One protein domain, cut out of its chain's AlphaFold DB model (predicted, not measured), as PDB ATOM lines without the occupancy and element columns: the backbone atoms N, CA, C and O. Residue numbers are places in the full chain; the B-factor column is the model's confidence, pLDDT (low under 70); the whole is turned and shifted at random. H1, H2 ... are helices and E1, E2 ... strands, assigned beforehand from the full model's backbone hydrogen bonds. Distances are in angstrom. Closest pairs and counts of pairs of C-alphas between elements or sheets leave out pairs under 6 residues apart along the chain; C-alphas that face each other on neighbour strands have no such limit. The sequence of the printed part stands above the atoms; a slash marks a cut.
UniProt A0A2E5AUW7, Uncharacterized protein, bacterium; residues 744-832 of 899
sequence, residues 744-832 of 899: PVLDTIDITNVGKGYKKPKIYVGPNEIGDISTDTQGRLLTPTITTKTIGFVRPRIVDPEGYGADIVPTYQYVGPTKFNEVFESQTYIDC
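AT A GLANCE: This is residues 744 to 832 of the 899 residues of an uncharacterized protein of bacterium (UniProt A0A2E5AUW7). The core is a small, slender barrel-like ring, loosely closed: the curled sheet E4 E3 E2 E6 makes one part of the wall, and the long ribbon of E1 and E7 closes the gap between E4 and E6. The short pair E5 and E8 lies across one end, and the helix H1 lies beyond that end, where E7 runs out. The 89 printed residues hold eight named strands and one named helix, in the order E1 E2 E3 E4 E5 E6 E7 H1 E8; the class is mostly strand. The sheets E4 E3 E2 E6 and E1 E7 are antiparallel, while E5 and E8 are parallel. The whole is compact, with a radius of gyration of the C-alphas of 14.0 A, yet its outline is a rod spanning 45 by 20 by 19 A.

HOW THE PARTS SIT: Start with E1, residues 744 to 756, which bends by 58 degrees at residue 753. Its antiparallel neighbour is E7, residues 804 to 815, at 164 degrees; look for N 745 and O 813, 2.8 A apart. Next come E2, residues 762 to 765, E3, residues 768 to 775, and E4, residues 781 to 786: a meander, each strand the antiparallel neighbour of the one before, in two hairpins. N 770 and O 763 are 2.8 A apart, and N 785 and O 772 are 2.8 A apart. E6, residues 796 to 799, is the edge strand beside E2, with N 799 and O 762 at 2.8 A; E4 is the other edge strand. This sheet is strongly twisted, and its curl is 117 degrees. The closest C-alphas of E1 and E4, Val 754 and Leu 781, are 4.7 A apart; those of E6 and E7, Pro 796 and Pro 810, are 7.0 A apart. E4 runs on into E5, residues 789 to 791, at 81 degrees. E5 is parallel to E8, residues 829 to 831, with N 791 and O 830 at 2.9 A. In H1, residues 817 to 824, every O i to N i+4 pair is within hydrogen-bond range; H1 is not on the four-stranded sheet.

IN THESE COORDINATES: Find C-alpha 744 at (-47.550, 3.717, -5.387); from there E1 runs 30.8 A. E3 covers 21.2 A and E4 14.3 A. E7 starts at C-alpha 804, (-38.314, -18.200, 10.747), and runs 34.5 A. H1 measures 9.9 A, and E8 ends at C-alpha 831, (-42.001, 8.119, 2.097).

THE WHOLE: The farthest C-alphas, Gln 778 and Thr 818, are 45.1 A apart. The printed part has no cut, and its links are tight. The pLDDT is under 70 at residues 805, 823 to 829 and 832.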
ATOM      1  N   PRO A 744     -47.232   5.024  -5.957       86.25
ATOM      2  CA  PRO A 744     -47.550   3.717  -5.387       86.25
ATOM      3  C   PRO A 744     -47.729   3.819  -3.865       86.25
ATOM      4  O   PRO A 744     -46.821   4.225  -3.135       86.25
ATOM      5  N   VAL A 745     -48.894   3.403  -3.376       87.56
ATOM      6  CA  VAL A 745     -49.251   3.336  -1.953       87.56
ATOM      7  C   VAL A 745     -49.393   1.872  -1.551       87.56
ATOM      8  O   VAL A 745     -50.122   1.122  -2.200       87.56
ATOM      9  N   LEU A 746     -48.712   1.457  -0.482       86.19
ATOM     10  CA  LEU A 746     -48.774   0.086   0.028       86.19
ATOM     11  C   LEU A 746     -50.194  -0.246   0.531       86.19
ATOM     12  O   LEU A 746     -50.733   0.465   1.378       86.19
ATOM     13  N   ASP A 747     -50.777  -1.327   0.008       86.50
ATOM     14  CA  ASP A 747     -52.200  -1.674   0.153       86.50
ATOM     15  C   ASP A 747     -52.427  -2.922   1.020       86.50
ATOM     16  O   ASP A 747     -53.058  -2.850   2.073       86.50
ATOM     17  N   THR A 748     -51.856  -4.066   0.626       86.94
ATOM     18  CA  THR A 748     -51.713  -5.241   1.505       86.94
ATOM     19  C   THR A 748     -50.322  -5.829   1.374       86.94
ATOM     20  O   THR A 748     -49.635  -5.642   0.368       86.94
ATOM     21  N   ILE A 749     -49.925  -6.578   2.395       86.56
ATOM     22  CA  ILE A 749     -48.818  -7.521   2.315       86.56
ATOM     23  C   ILE A 749     -49.443  -8.908   2.338       86.56
ATOM     24  O   ILE A 749     -50.222  -9.221   3.238       86.56
ATOM     25  N   ASP A 750     -49.102  -9.715   1.348       85.62
ATOM     26  CA  ASP A 750     -49.595 -11.073   1.191       85.62
ATOM     27  C   ASP A 750     -48.489 -12.057   1.589       85.62
ATOM     28  O   ASP A 750     -47.301 -11.781   1.407       85.62
ATOM     29  N   ILE A 751     -48.863 -13.220   2.119       83.75
ATOM     30  CA  ILE A 751     -47.915 -14.271   2.508       83.75
ATOM     31  C   ILE A 751     -47.739 -15.260   1.345       83.75
ATOM     32  O   ILE A 751     -48.704 -15.630   0.678       83.75
ATOM     33  N   THR A 752     -46.506 -15.706   1.105       80.88
ATOM     34  CA  THR A 752     -46.146 -16.749   0.118       80.88
ATOM     35  C   THR A 752     -45.572 -18.004   0.788       80.88
ATOM     36  O   THR A 752     -45.751 -19.122   0.292       80.88
ATOM     37  N   ASN A 753     -44.951 -17.851   1.961       81.44
ATOM     38  CA  ASN A 753     -44.628 -18.938   2.888       81.44
ATOM     39  C   ASN A 753     -44.994 -18.500   4.310       81.44
ATOM     40  O   ASN A 753     -44.559 -17.440   4.752       81.44
ATOM     41  N   VAL A 754     -45.770 -19.306   5.037       80.88
ATOM     42  CA  VAL A 754     -46.221 -18.954   6.399       80.88
ATOM     43  C   VAL A 754     -45.131 -19.095   7.466       80.88
ATOM     44  O   VAL A 754     -45.315 -18.619   8.587       80.88
ATOM     45  N   GLY A 755     -44.014 -19.759   7.142       82.06
ATOM     46  CA  GLY A 755     -42.932 -20.075   8.075       82.06
ATOM     47  C   GLY A 755     -43.409 -20.811   9.332       82.06
ATOM     48  O   GLY A 755     -44.490 -21.403   9.344       82.06
ATOM     49  N   LYS A 756     -42.584 -20.837  10.387       79.19
ATOM     50  CA  LYS A 756     -42.885 -21.514  11.667       79.19
ATOM     51  C   LYS A 756     -42.251 -20.770  12.851       79.19
ATOM     52  O   LYS A 756     -41.258 -20.067  12.695       79.19
ATOM     53  N   GLY A 757     -42.801 -20.970  14.051       78.25
ATOM     54  CA  GLY A 757     -42.216 -20.522  15.324       78.25
ATOM     55  C   GLY A 757     -42.587 -19.112  15.806       78.25
ATOM     56  O   GLY A 757     -42.398 -18.844  16.992       78.25
ATOM     57  N   TYR A 758     -43.166 -18.262  14.952       83.31
ATOM     58  CA  TYR A 758     -43.484 -16.853  15.231       83.31
ATOM     59  C   TYR A 758     -44.317 -16.659  16.510       83.31
ATOM     60  O   TYR A 758     -45.228 -17.441  16.797       83.31
ATOM     61  N   LYS A 759     -44.006 -15.605  17.279       82.56
ATOM     62  CA  LYS A 759     -44.640 -15.279  18.575       82.56
ATOM     63  C   LYS A 759     -45.301 -13.907  18.605       82.56
ATOM     64  O   LYS A 759     -46.342 -13.752  19.239       82.56
ATOM     65  N   LYS A 760     -44.649 -12.908  18.007       86.38
ATOM     66  CA  LYS A 760     -45.070 -11.501  17.913       86.38
ATOM     67  C   LYS A 760     -44.505 -10.874  16.623       86.38
ATOM     68  O   LYS A 760     -43.732  -9.919  16.715       86.38
ATOM     69  N   PRO A 761     -44.836 -11.414  15.437       90.06
ATOM     70  CA  PRO A 761     -44.257 -10.957  14.182       90.06
ATOM     71  C   PRO A 761     -44.733  -9.545  13.834       90.06
ATOM     72  O   PRO A 761     -45.926  -9.281  13.677       90.06
ATOM     73  N   LYS A 762     -43.764  -8.645  13.680       90.25
ATOM     74  CA  LYS A 762     -43.950  -7.261  13.249       90.25
ATOM     75  C   LYS A 762     -43.457  -7.060  11.825       90.25
ATOM     76  O   LYS A 762     -42.500  -7.699  11.396       90.25
ATOM     77  N   ILE A 763     -44.093  -6.142  11.109       89.88
ATOM     78  CA  ILE A 763     -43.725  -5.755   9.748       89.88
ATOM     79  C   ILE A 763     -42.883  -4.483   9.816       89.88
ATOM     80  O   ILE A 763     -43.320  -3.487  10.390       89.88
ATOM     81  N   TYR A 764     -41.705  -4.500   9.198       85.94
ATOM     82  CA  TYR A 764     -40.817  -3.345   9.097       85.94
ATOM     83  C   TYR A 764     -40.520  -2.989   7.638       85.94
ATOM     84  O   TYR A 764     -40.327  -3.874   6.806       85.94
ATOM     85  N   VAL A 765     -40.399  -1.694   7.349       81.69
ATOM     86  CA  VAL A 765     -39.808  -1.156   6.113       81.69
ATOM     87  C   VAL A 765     -38.613  -0.299   6.513       81.69
ATOM     88  O   VAL A 765     -38.747   0.679   7.250       81.69
ATOM     89  N   GLY A 766     -37.416  -0.717   6.093       78.88
ATOM     90  CA  GLY A 766     -36.165  -0.152   6.601       78.88
ATOM     91  C   GLY A 766     -36.110  -0.222   8.141       78.88
ATOM     92  O   GLY A 766     -36.240  -1.325   8.694       78.88
ATOM     93  N   PRO A 767     -35.931   0.910   8.851       77.19
ATOM     94  CA  PRO A 767     -35.940   0.968  10.313       77.19
ATOM     95  C   PRO A 767     -37.345   1.080  10.935       77.19
ATOM     96  O   PRO A 767     -37.474   0.905  12.144       77.19
ATOM     97  N   ASN A 768     -38.386   1.378  10.150       80.44
ATOM     98  CA  ASN A 768     -39.701   1.772  10.663       80.44
ATOM     99  C   ASN A 768     -40.657   0.579  10.784       80.44
ATOM    100  O   ASN A 768     -40.755  -0.224   9.857       80.44
ATOM    101  N   GLU A 769     -41.402   0.499  11.890       89.38
ATOM    102  CA  GLU A 769     -42.504  -0.456  12.046       89.38
ATOM    103  C   GLU A 769     -43.741   0.030  11.273       89.38
ATOM    104  O   GLU A 769     -44.160   1.185  11.405       89.38
ATOM    105  N   ILE A 770     -44.324  -0.853  10.461       89.81
ATOM    106  CA  ILE A 770     -45.470  -0.534   9.597       89.81
ATOM    107  C   ILE A 770     -46.682  -1.444   9.786       89.81
ATOM    108  O   ILE A 770     -47.700  -1.218   9.135       89.81
ATOM    109  N   GLY A 771     -46.598  -2.474  10.631       89.69
ATOM    110  CA  GLY A 771     -47.699  -3.415  10.809       89.69
ATOM    111  C   GLY A 771     -47.431  -4.579  11.756       89.69
ATOM    112  O   GLY A 771     -46.324  -4.779  12.256       89.69
ATOM    113  N   ASP A 772     -48.473  -5.381  11.938       91.12
ATOM    114  CA  ASP A 772     -48.520  -6.610  12.734       91.12
ATOM    115  C   ASP A 772     -48.914  -7.794  11.840       91.12
ATOM    116  O   ASP A 772     -49.548  -7.608  10.800       91.12
ATOM    117  N   ILE A 773     -48.589  -9.025  12.242       90.94
ATOM    118  CA  ILE A 773     -49.109 -10.242  11.599       90.94
ATOM    119  C   ILE A 773     -49.715 -11.162  12.667       90.94
ATOM    120  O   ILE A 773     -49.143 -11.357  13.739       90.94
ATOM    121  N   SER A 774     -50.885 -11.739  12.394       89.25
ATOM    122  CA  SER A 774     -51.480 -12.773  13.252       89.25
ATOM    123  C   SER A 774     -50.811 -14.141  13.049       89.25
ATOM    124  O   SER A 774     -50.328 -14.449  11.959       89.25
ATOM    125  N   THR A 775     -50.799 -14.980  14.090       89.31
ATOM    126  CA  THR A 775     -50.218 -16.335  14.050       89.31
ATOM    127  C   THR A 775     -51.206 -17.409  14.489       89.31
ATOM    128  O   THR A 775     -52.022 -17.171  15.380       89.31
ATOM    129  N   ASP A 776     -51.083 -18.609  13.924       83.81
ATOM    130  CA  ASP A 776     -51.836 -19.789  14.356       83.81
ATOM    131  C   ASP A 776     -51.256 -20.447  15.628       83.81
ATOM    132  O   ASP A 776     -50.267 -19.998  16.215       83.81
ATOM    133  N   THR A 777     -51.863 -21.560  16.055       78.12
ATOM    134  CA  THR A 777     -51.428 -22.327  17.242       78.12
ATOM    135  C   THR A 777     -50.034 -22.966  17.128       78.12
ATOM    136  O   THR A 777     -49.485 -23.402  18.139       78.12
ATOM    137  N   GLN A 778     -49.446 -23.011  15.929       74.38
ATOM    138  CA  GLN A 778     -48.104 -23.530  15.648       74.38
ATOM    139  C   GLN A 778     -47.069 -22.407  15.429       74.38
ATOM    140  O   GLN A 778     -45.892 -22.688  15.188       74.38
ATOM    141  N   GLY A 779     -47.477 -21.135  15.525       79.94
ATOM    142  CA  GLY A 779     -46.619 -19.991  15.214       79.94
ATOM    143  C   GLY A 779     -46.357 -19.840  13.714       79.94
ATOM    144  O   GLY A 779     -45.258 -19.453  13.323       79.94
ATOM    145  N   ARG A 780     -47.325 -20.198  12.865       85.88
ATOM    146  CA  ARG A 780     -47.321 -19.918  11.420       85.88
ATOM    147  C   ARG A 780     -48.069 -18.613  11.165       85.88
ATOM    148  O   ARG A 780     -49.065 -18.350  11.838       85.88
ATOM    149  N   LEU A 781     -47.600 -17.795  10.226       88.25
ATOM    150  CA  LEU A 781     -48.247 -16.524   9.883       88.25
ATOM    151  C   LEU A 781     -49.617 -16.740   9.215       88.25
ATOM    152  O   LEU A 781     -49.790 -17.696   8.461       88.25
ATOM    153  N   LEU A 782     -50.573 -15.840   9.477       87.00
ATOM    154  CA  LEU A 782     -51.942 -15.905   8.943       87.00
ATOM    155  C   LEU A 782     -52.360 -14.648   8.170       87.00
ATOM    156  O   LEU A 782     -52.733 -14.740   7.007       87.00
ATOM    157  N   THR A 783     -52.366 -13.467   8.795       85.19
ATOM    158  CA  THR A 783     -52.904 -12.252   8.151       85.19
ATOM    159  C   THR A 783     -52.098 -11.011   8.533       85.19
ATOM    160  O   THR A 783     -52.151 -10.584   9.691       85.19
ATOM    161  N   PRO A 784     -51.350 -10.416   7.586       89.25
ATOM    162  CA  PRO A 784     -50.673  -9.142   7.791       89.25
ATOM    163  C   PRO A 784     -51.669  -7.981   7.893       89.25
ATOM    164  O   PRO A 784     -52.653  -7.919   7.162       89.25
ATOM    165  N   THR A 785     -51.404  -7.046   8.800       89.56
ATOM    166  CA  THR A 785     -52.192  -5.827   9.023       89.56
ATOM    167  C   THR A 785     -51.253  -4.629   9.000       89.56
ATOM    168  O   THR A 785     -50.404  -4.493   9.879       89.56
ATOM    169  N   ILE A 786     -51.404  -3.754   8.005       87.69
ATOM    170  CA  ILE A 786     -50.627  -2.512   7.904       87.69
ATOM    171  C   ILE A 786     -51.235  -1.476   8.856       87.69
ATOM    172  O   ILE A 786     -52.427  -1.179   8.787       87.69
ATOM    173  N   THR A 787     -50.412  -0.933   9.749       85.56
ATOM    174  CA  THR A 787     -50.773   0.100  10.732       85.56
ATOM    175  C   THR A 787     -50.193   1.469  10.373       85.56
ATOM    176  O   THR A 787     -50.826   2.482  10.672       85.56
ATOM    177  N   THR A 788     -49.049   1.517   9.676       84.19
ATOM    178  CA  THR A 788     -48.418   2.762   9.203       84.19
ATOM    179  C   THR A 788     -48.479   2.847   7.680       84.19
ATOM    180  O   THR A 788     -47.938   1.997   6.969       84.19
ATOM    181  N   LYS A 789     -49.110   3.905   7.160       82.88
ATOM    182  CA  LYS A 789     -49.179   4.168   5.717       82.88
ATOM    183  C   LYS A 789     -47.780   4.391   5.140       82.88
ATOM    184  O   LYS A 789     -46.978   5.125   5.712       82.88
ATOM    185  N   THR A 790     -47.502   3.755   4.007       84.81
ATOM    186  CA  THR A 790     -46.176   3.719   3.376       84.81
ATOM    187  C   THR A 790     -46.329   3.902   1.866       84.81
ATOM    188  O   THR A 790     -47.226   3.295   1.276       84.81
ATOM    189  N   ILE A 791     -45.478   4.724   1.248       84.81
ATOM    190  CA  ILE A 791     -45.453   4.960  -0.205       84.81
ATOM    191  C   ILE A 791     -44.089   4.612  -0.815       84.81
ATOM    192  O   ILE A 791     -43.061   4.672  -0.137       84.81
ATOM    193  N   GLY A 792     -44.096   4.255  -2.098       76.44
ATOM    194  CA  GLY A 792     -42.936   3.734  -2.828       76.44
ATOM    195  C   GLY A 792     -42.937   2.211  -2.973       76.44
ATOM    196  O   GLY A 792     -43.632   1.499  -2.248       76.44
ATOM    197  N   PHE A 793     -42.126   1.705  -3.904       76.38
ATOM    198  CA  PHE A 793     -41.886   0.269  -4.084       76.38
ATOM    199  C   PHE A 793     -40.964  -0.258  -2.974       76.38
ATOM    200  O   PHE A 793     -39.743  -0.330  -3.111       76.38
ATOM    201  N   VAL A 794     -41.559  -0.594  -1.831       80.56
ATOM    202  CA  VAL A 794     -40.856  -0.998  -0.609       80.56
ATOM    203  C   VAL A 794     -40.596  -2.503  -0.530       80.56
ATOM    204  O   VAL A 794     -41.319  -3.322  -1.091       80.56
ATOM    205  N   ARG A 795     -39.568  -2.882   0.236       78.81
ATOM    206  CA  ARG A 795     -39.281  -4.276   0.608       78.81
ATOM    207  C   ARG A 795     -39.632  -4.482   2.089       78.81
ATOM    208  O   ARG A 795     -38.798  -4.171   2.944       78.81
ATOM    209  N   PRO A 796     -40.859  -4.925   2.424       83.06
ATOM    210  CA  PRO A 796     -41.223  -5.216   3.804       83.06
ATOM    211  C   PRO A 796     -40.471  -6.453   4.305       83.06
ATOM    212  O   PRO A 796     -40.235  -7.400   3.558       83.06
ATOM    213  N   ARG A 797     -40.126  -6.463   5.592       84.12
ATOM    214  CA  ARG A 797     -39.503  -7.603   6.280       84.12
ATOM    215  C   ARG A 797     -40.246  -7.931   7.569       84.12
ATOM    216  O   ARG A 797     -40.789  -7.041   8.221       84.12
ATOM    217  N   ILE A 798     -40.222  -9.203   7.950       85.69
ATOM    218  CA  ILE A 798     -40.773  -9.674   9.223       85.69
ATOM    219  C   ILE A 798     -39.685  -9.590  10.297       85.69
ATOM    220  O   ILE A 798     -38.538  -9.969  10.061       85.69
ATOM    221  N   VAL A 799     -40.050  -9.109  11.482       84.25
ATOM    222  CA  VAL A 799     -39.204  -9.080  12.678       84.25
ATOM    223  C   VAL A 799     -39.939  -9.803  13.804       84.25
ATOM    224  O   VAL A 799     -41.030  -9.402  14.200       84.25
ATOM    225  N   ASP A 800     -39.343 -10.879  14.310       84.81
ATOM    226  CA  ASP A 800     -39.840 -11.710  15.411       84.81
ATOM    227  C   ASP A 800     -38.632 -12.267  16.197       84.81
ATOM    228  O   ASP A 800     -37.562 -12.425  15.602       84.81
ATOM    229  N   PRO A 801     -38.743 -12.529  17.514       72.06
ATOM    230  CA  PRO A 801     -37.636 -13.080  18.302       72.06
ATOM    231  C   PRO A 801     -37.319 -14.567  18.055       72.06
ATOM    232  O   PRO A 801     -36.217 -14.987  18.400       72.06
ATOM    233  N   GLU A 802     -38.248 -15.369  17.522       74.00
ATOM    234  CA  GLU A 802     -38.111 -16.838  17.421       74.00
ATOM    235  C   GLU A 802     -38.499 -17.418  16.047       74.00
ATOM    236  O   GLU A 802     -38.002 -18.478  15.666       74.00
ATOM    237  N   GLY A 803     -39.409 -16.773  15.313       71.69
ATOM    238  CA  GLY A 803     -39.978 -17.304  14.075       71.69
ATOM    239  C   GLY A 803     -39.107 -17.129  12.832       71.69
ATOM    240  O   GLY A 803     -38.423 -16.119  12.659       71.69
ATOM    241  N   TYR A 804     -39.168 -18.112  11.932       71.88
ATOM    242  CA  TYR A 804     -38.314 -18.200  10.747       71.88
ATOM    243  C   TYR A 804     -39.025 -18.817   9.532       71.88
ATOM    244  O   TYR A 804     -40.065 -19.474   9.635       71.88
ATOM    245  N   GLY A 805     -38.422 -18.627   8.354       67.12
ATOM    246  CA  GLY A 805     -38.802 -19.304   7.110       67.12
ATOM    247  C   GLY A 805     -40.051 -18.775   6.398       67.12
ATOM    248  O   GLY A 805     -40.441 -19.366   5.394       67.12
ATOM    249  N   ALA A 806     -40.677 -17.698   6.883       78.56
ATOM    250  CA  ALA A 806     -41.760 -17.041   6.158       78.56
ATOM    251  C   ALA A 806     -41.247 -16.163   5.005       78.56
ATOM    252  O   ALA A 806     -40.115 -15.679   5.027       78.56
ATOM    253  N   ASP A 807     -42.121 -15.939   4.028       80.56
ATOM    254  CA  ASP A 807     -41.896 -15.117   2.839       80.56
ATOM    255  C   ASP A 807     -43.158 -14.281   2.571       80.56
ATOM    256  O   ASP A 807     -44.280 -14.769   2.775       80.56
ATOM    257  N   ILE A 808     -42.976 -13.014   2.190       85.38
ATOM    258  CA  ILE A 808     -44.048 -12.017   2.058       85.38
ATOM    259  C   ILE A 808     -43.834 -11.095   0.860       85.38
ATOM    260  O   ILE A 808     -42.719 -10.674   0.559       85.38
ATOM    261  N   VAL A 809     -44.937 -10.719   0.218       85.31
ATOM    262  CA  VAL A 809     -44.954  -9.920  -1.011       85.31
ATOM    263  C   VAL A 809     -45.875  -8.707  -0.827       85.31
ATOM    264  O   VAL A 809     -47.056  -8.882  -0.517       85.31
ATOM    265  N   PRO A 810     -45.383  -7.467  -1.010       85.38
ATOM    266  CA  PRO A 810     -46.220  -6.274  -0.975       85.38
ATOM    267  C   PRO A 810     -47.094  -6.155  -2.230       85.38
ATOM    268  O   PRO A 810     -46.711  -6.565  -3.327       85.38
ATOM    269  N   THR A 811     -48.251  -5.521  -2.082       85.25
ATOM    270  CA  THR A 811     -49.103  -5.077  -3.190       85.25
ATOM    271  C   THR A 811     -49.475  -3.610  -3.005       85.25
ATOM    272  O   THR A 811     -49.516  -3.109  -1.879       85.25
ATOM    273  N   TYR A 812     -49.750  -2.920  -4.113       86.12
ATOM    274  CA  TYR A 812     -49.910  -1.468  -4.140       86.12
ATOM    275  C   TYR A 812     -51.217  -1.048  -4.816       86.12
ATOM    276  O   TYR A 812     -51.652  -1.663  -5.793       86.12
ATOM    277  N   GLN A 813     -51.795   0.045  -4.322       86.75
ATOM    278  CA  GLN A 813     -52.685   0.912  -5.092       86.75
ATOM    279  C   GLN A 813     -51.858   2.055  -5.698       86.75
ATOM    280  O   GLN A 813     -50.780   2.369  -5.200       86.75
ATOM    281  N   TYR A 814     -52.361   2.695  -6.754       87.12
ATOM    282  CA  TYR A 814     -51.673   3.803  -7.425       87.12
ATOM    283  C   TYR A 814     -52.631   4.987  -7.548       87.12
ATOM    284  O   TYR A 814     -53.784   4.806  -7.947       87.12
ATOM    285  N   VAL A 815     -52.170   6.181  -7.182       85.94
ATOM    286  CA  VAL A 815     -52.973   7.415  -7.157       85.94
ATOM    287  C   VAL A 815     -52.187   8.592  -7.734       85.94
ATOM    288  O   VAL A 815     -50.959   8.572  -7.728       85.94
ATOM    289  N   GLY A 816     -52.904   9.609  -8.223       86.38
ATOM    290  CA  GLY A 816     -52.316  10.901  -8.589       86.38
ATOM    291  C   GLY A 816     -52.087  11.813  -7.370       86.38
ATOM    292  O   GLY A 816     -52.666  11.553  -6.309       86.38
ATOM    293  N   PRO A 817     -51.277  12.887  -7.478       83.81
ATOM    294  CA  PRO A 817     -50.897  13.702  -6.321       83.81
ATOM    295  C   PRO A 817     -52.039  14.485  -5.659       83.81
ATOM    296  O   PRO A 817     -52.016  14.682  -4.445       83.81
ATOM    297  N   THR A 818     -53.059  14.923  -6.402       83.44
ATOM    298  CA  THR A 818     -54.223  15.620  -5.820       83.44
ATOM    299  C   THR A 818     -55.072  14.639  -5.028       83.44
ATOM    300  O   THR A 818     -55.379  14.882  -3.864       83.44
ATOM    301  N   LYS A 819     -55.355  13.476  -5.622       78.88
ATOM    302  CA  LYS A 819     -56.075  12.373  -4.970       78.88
ATOM    303  C   LYS A 819     -55.305  11.798  -3.777       78.88
ATOM    304  O   LYS A 819     -55.911  11.331  -2.815       78.88
ATOM    305  N   PHE A 820     -53.972  11.852  -3.813       79.69
ATOM    306  CA  PHE A 820     -53.132  11.575  -2.654       79.69
ATOM    307  C   PHE A 820     -53.370  12.623  -1.555       79.69
ATOM    308  O   PHE A 820     -53.767  12.265  -0.452       79.69
ATOM    309  N   ASN A 821     -53.238  13.916  -1.843       78.19
ATOM    310  CA  ASN A 821     -53.470  14.954  -0.834       78.19
ATOM    311  C   ASN A 821     -54.879  14.850  -0.206       78.19
ATOM    312  O   ASN A 821     -54.989  14.760   1.016       78.19
ATOM    313  N   GLU A 822     -55.936  14.696  -1.011       74.88
ATOM    314  CA  GLU A 822     -57.325  14.517  -0.539       74.88
ATOM    315  C   GLU A 822     -57.518  13.341   0.446       74.88
ATOM    316  O   GLU A 822     -58.343  13.419   1.357       74.88
ATOM    317  N   VAL A 823     -56.766  12.244   0.285       67.12
ATOM    318  CA  VAL A 823     -56.902  11.011   1.090       67.12
ATOM    319  C   VAL A 823     -55.856  10.912   2.217       67.12
ATOM    320  O   VAL A 823     -56.026  10.129   3.163       67.12
ATOM    321  N   PHE A 824     -54.771  11.691   2.147       68.12
ATOM    322  CA  PHE A 824     -53.580  11.520   2.990       68.12
ATOM    323  C   PHE A 824     -53.083  12.794   3.712       68.12
ATOM    324  O   PHE A 824     -52.340  12.633   4.679       68.12
ATOM    325  N   GLU A 825     -53.536  14.018   3.387       60.31
ATOM    326  CA  GLU A 825     -53.090  15.291   4.022       60.31
ATOM    327  C   GLU A 825     -53.144  15.302   5.562       60.31
ATOM    328  O   GLU A 825     -52.367  15.986   6.224       60.31
ATOM    329  N   SER A 826     -54.078  14.551   6.148       56.72
ATOM    330  CA  SER A 826     -54.314  14.500   7.596       56.72
ATOM    331  C   SER A 826     -53.542  13.394   8.329       56.72
ATOM    332  O   SER A 826     -53.786  13.171   9.517       56.72
ATOM    333  N   GLN A 827     -52.657  12.653   7.650       60.28
ATOM    334  CA  GLN A 827     -52.099  11.396   8.163       60.28
ATOM    335  C   GLN A 827     -50.585  11.302   7.952       60.28
ATOM    336  O   GLN A 827     -50.071  11.548   6.868       60.28
ATOM    337  N   THR A 828     -49.858  10.878   8.987       65.19
ATOM    338  CA  THR A 828     -48.419  10.597   8.892       65.19
ATOM    339  C   THR A 828     -48.172   9.348   8.048       65.19
ATOM    340  O   THR A 828     -48.688   8.275   8.375       65.19
ATOM    341  N   TYR A 829     -47.353   9.472   7.006       68.50
ATOM    342  CA  TYR A 829     -46.924   8.370   6.143       68.50
ATOM    343  C   TYR A 829     -45.395   8.286   6.070       68.50
ATOM    344  O   TYR A 829     -44.689   9.258   6.339       68.50
ATOM    345  N   ILE A 830     -44.885   7.110   5.708       75.12
ATOM    346  CA  ILE A 830     -43.470   6.882   5.404       75.12
ATOM    347  C   ILE A 830     -43.278   7.027   3.896       75.12
ATOM    348  O   ILE A 830     -43.883   6.282   3.125       75.12
ATOM    349  N   ASP A 831     -42.424   7.962   3.487       71.19
ATOM    350  CA  ASP A 831     -42.001   8.119   2.097       71.19
ATOM    351  C   ASP A 831     -40.691   7.362   1.839       71.19
ATOM    352  O   ASP A 831     -39.690   7.599   2.516       71.19
ATOM    353  N   CYS A 832     -40.709   6.442   0.871       63.16
ATOM    354  CA  CYS A 832     -39.525   5.735   0.370       63.16
ATOM    355  C   CYS A 832     -39.165   6.115  -1.082       63.16
ATOM    356  O   CYS A 832     -38.261   5.511  -1.652       63.16
TER     357      CYS A 832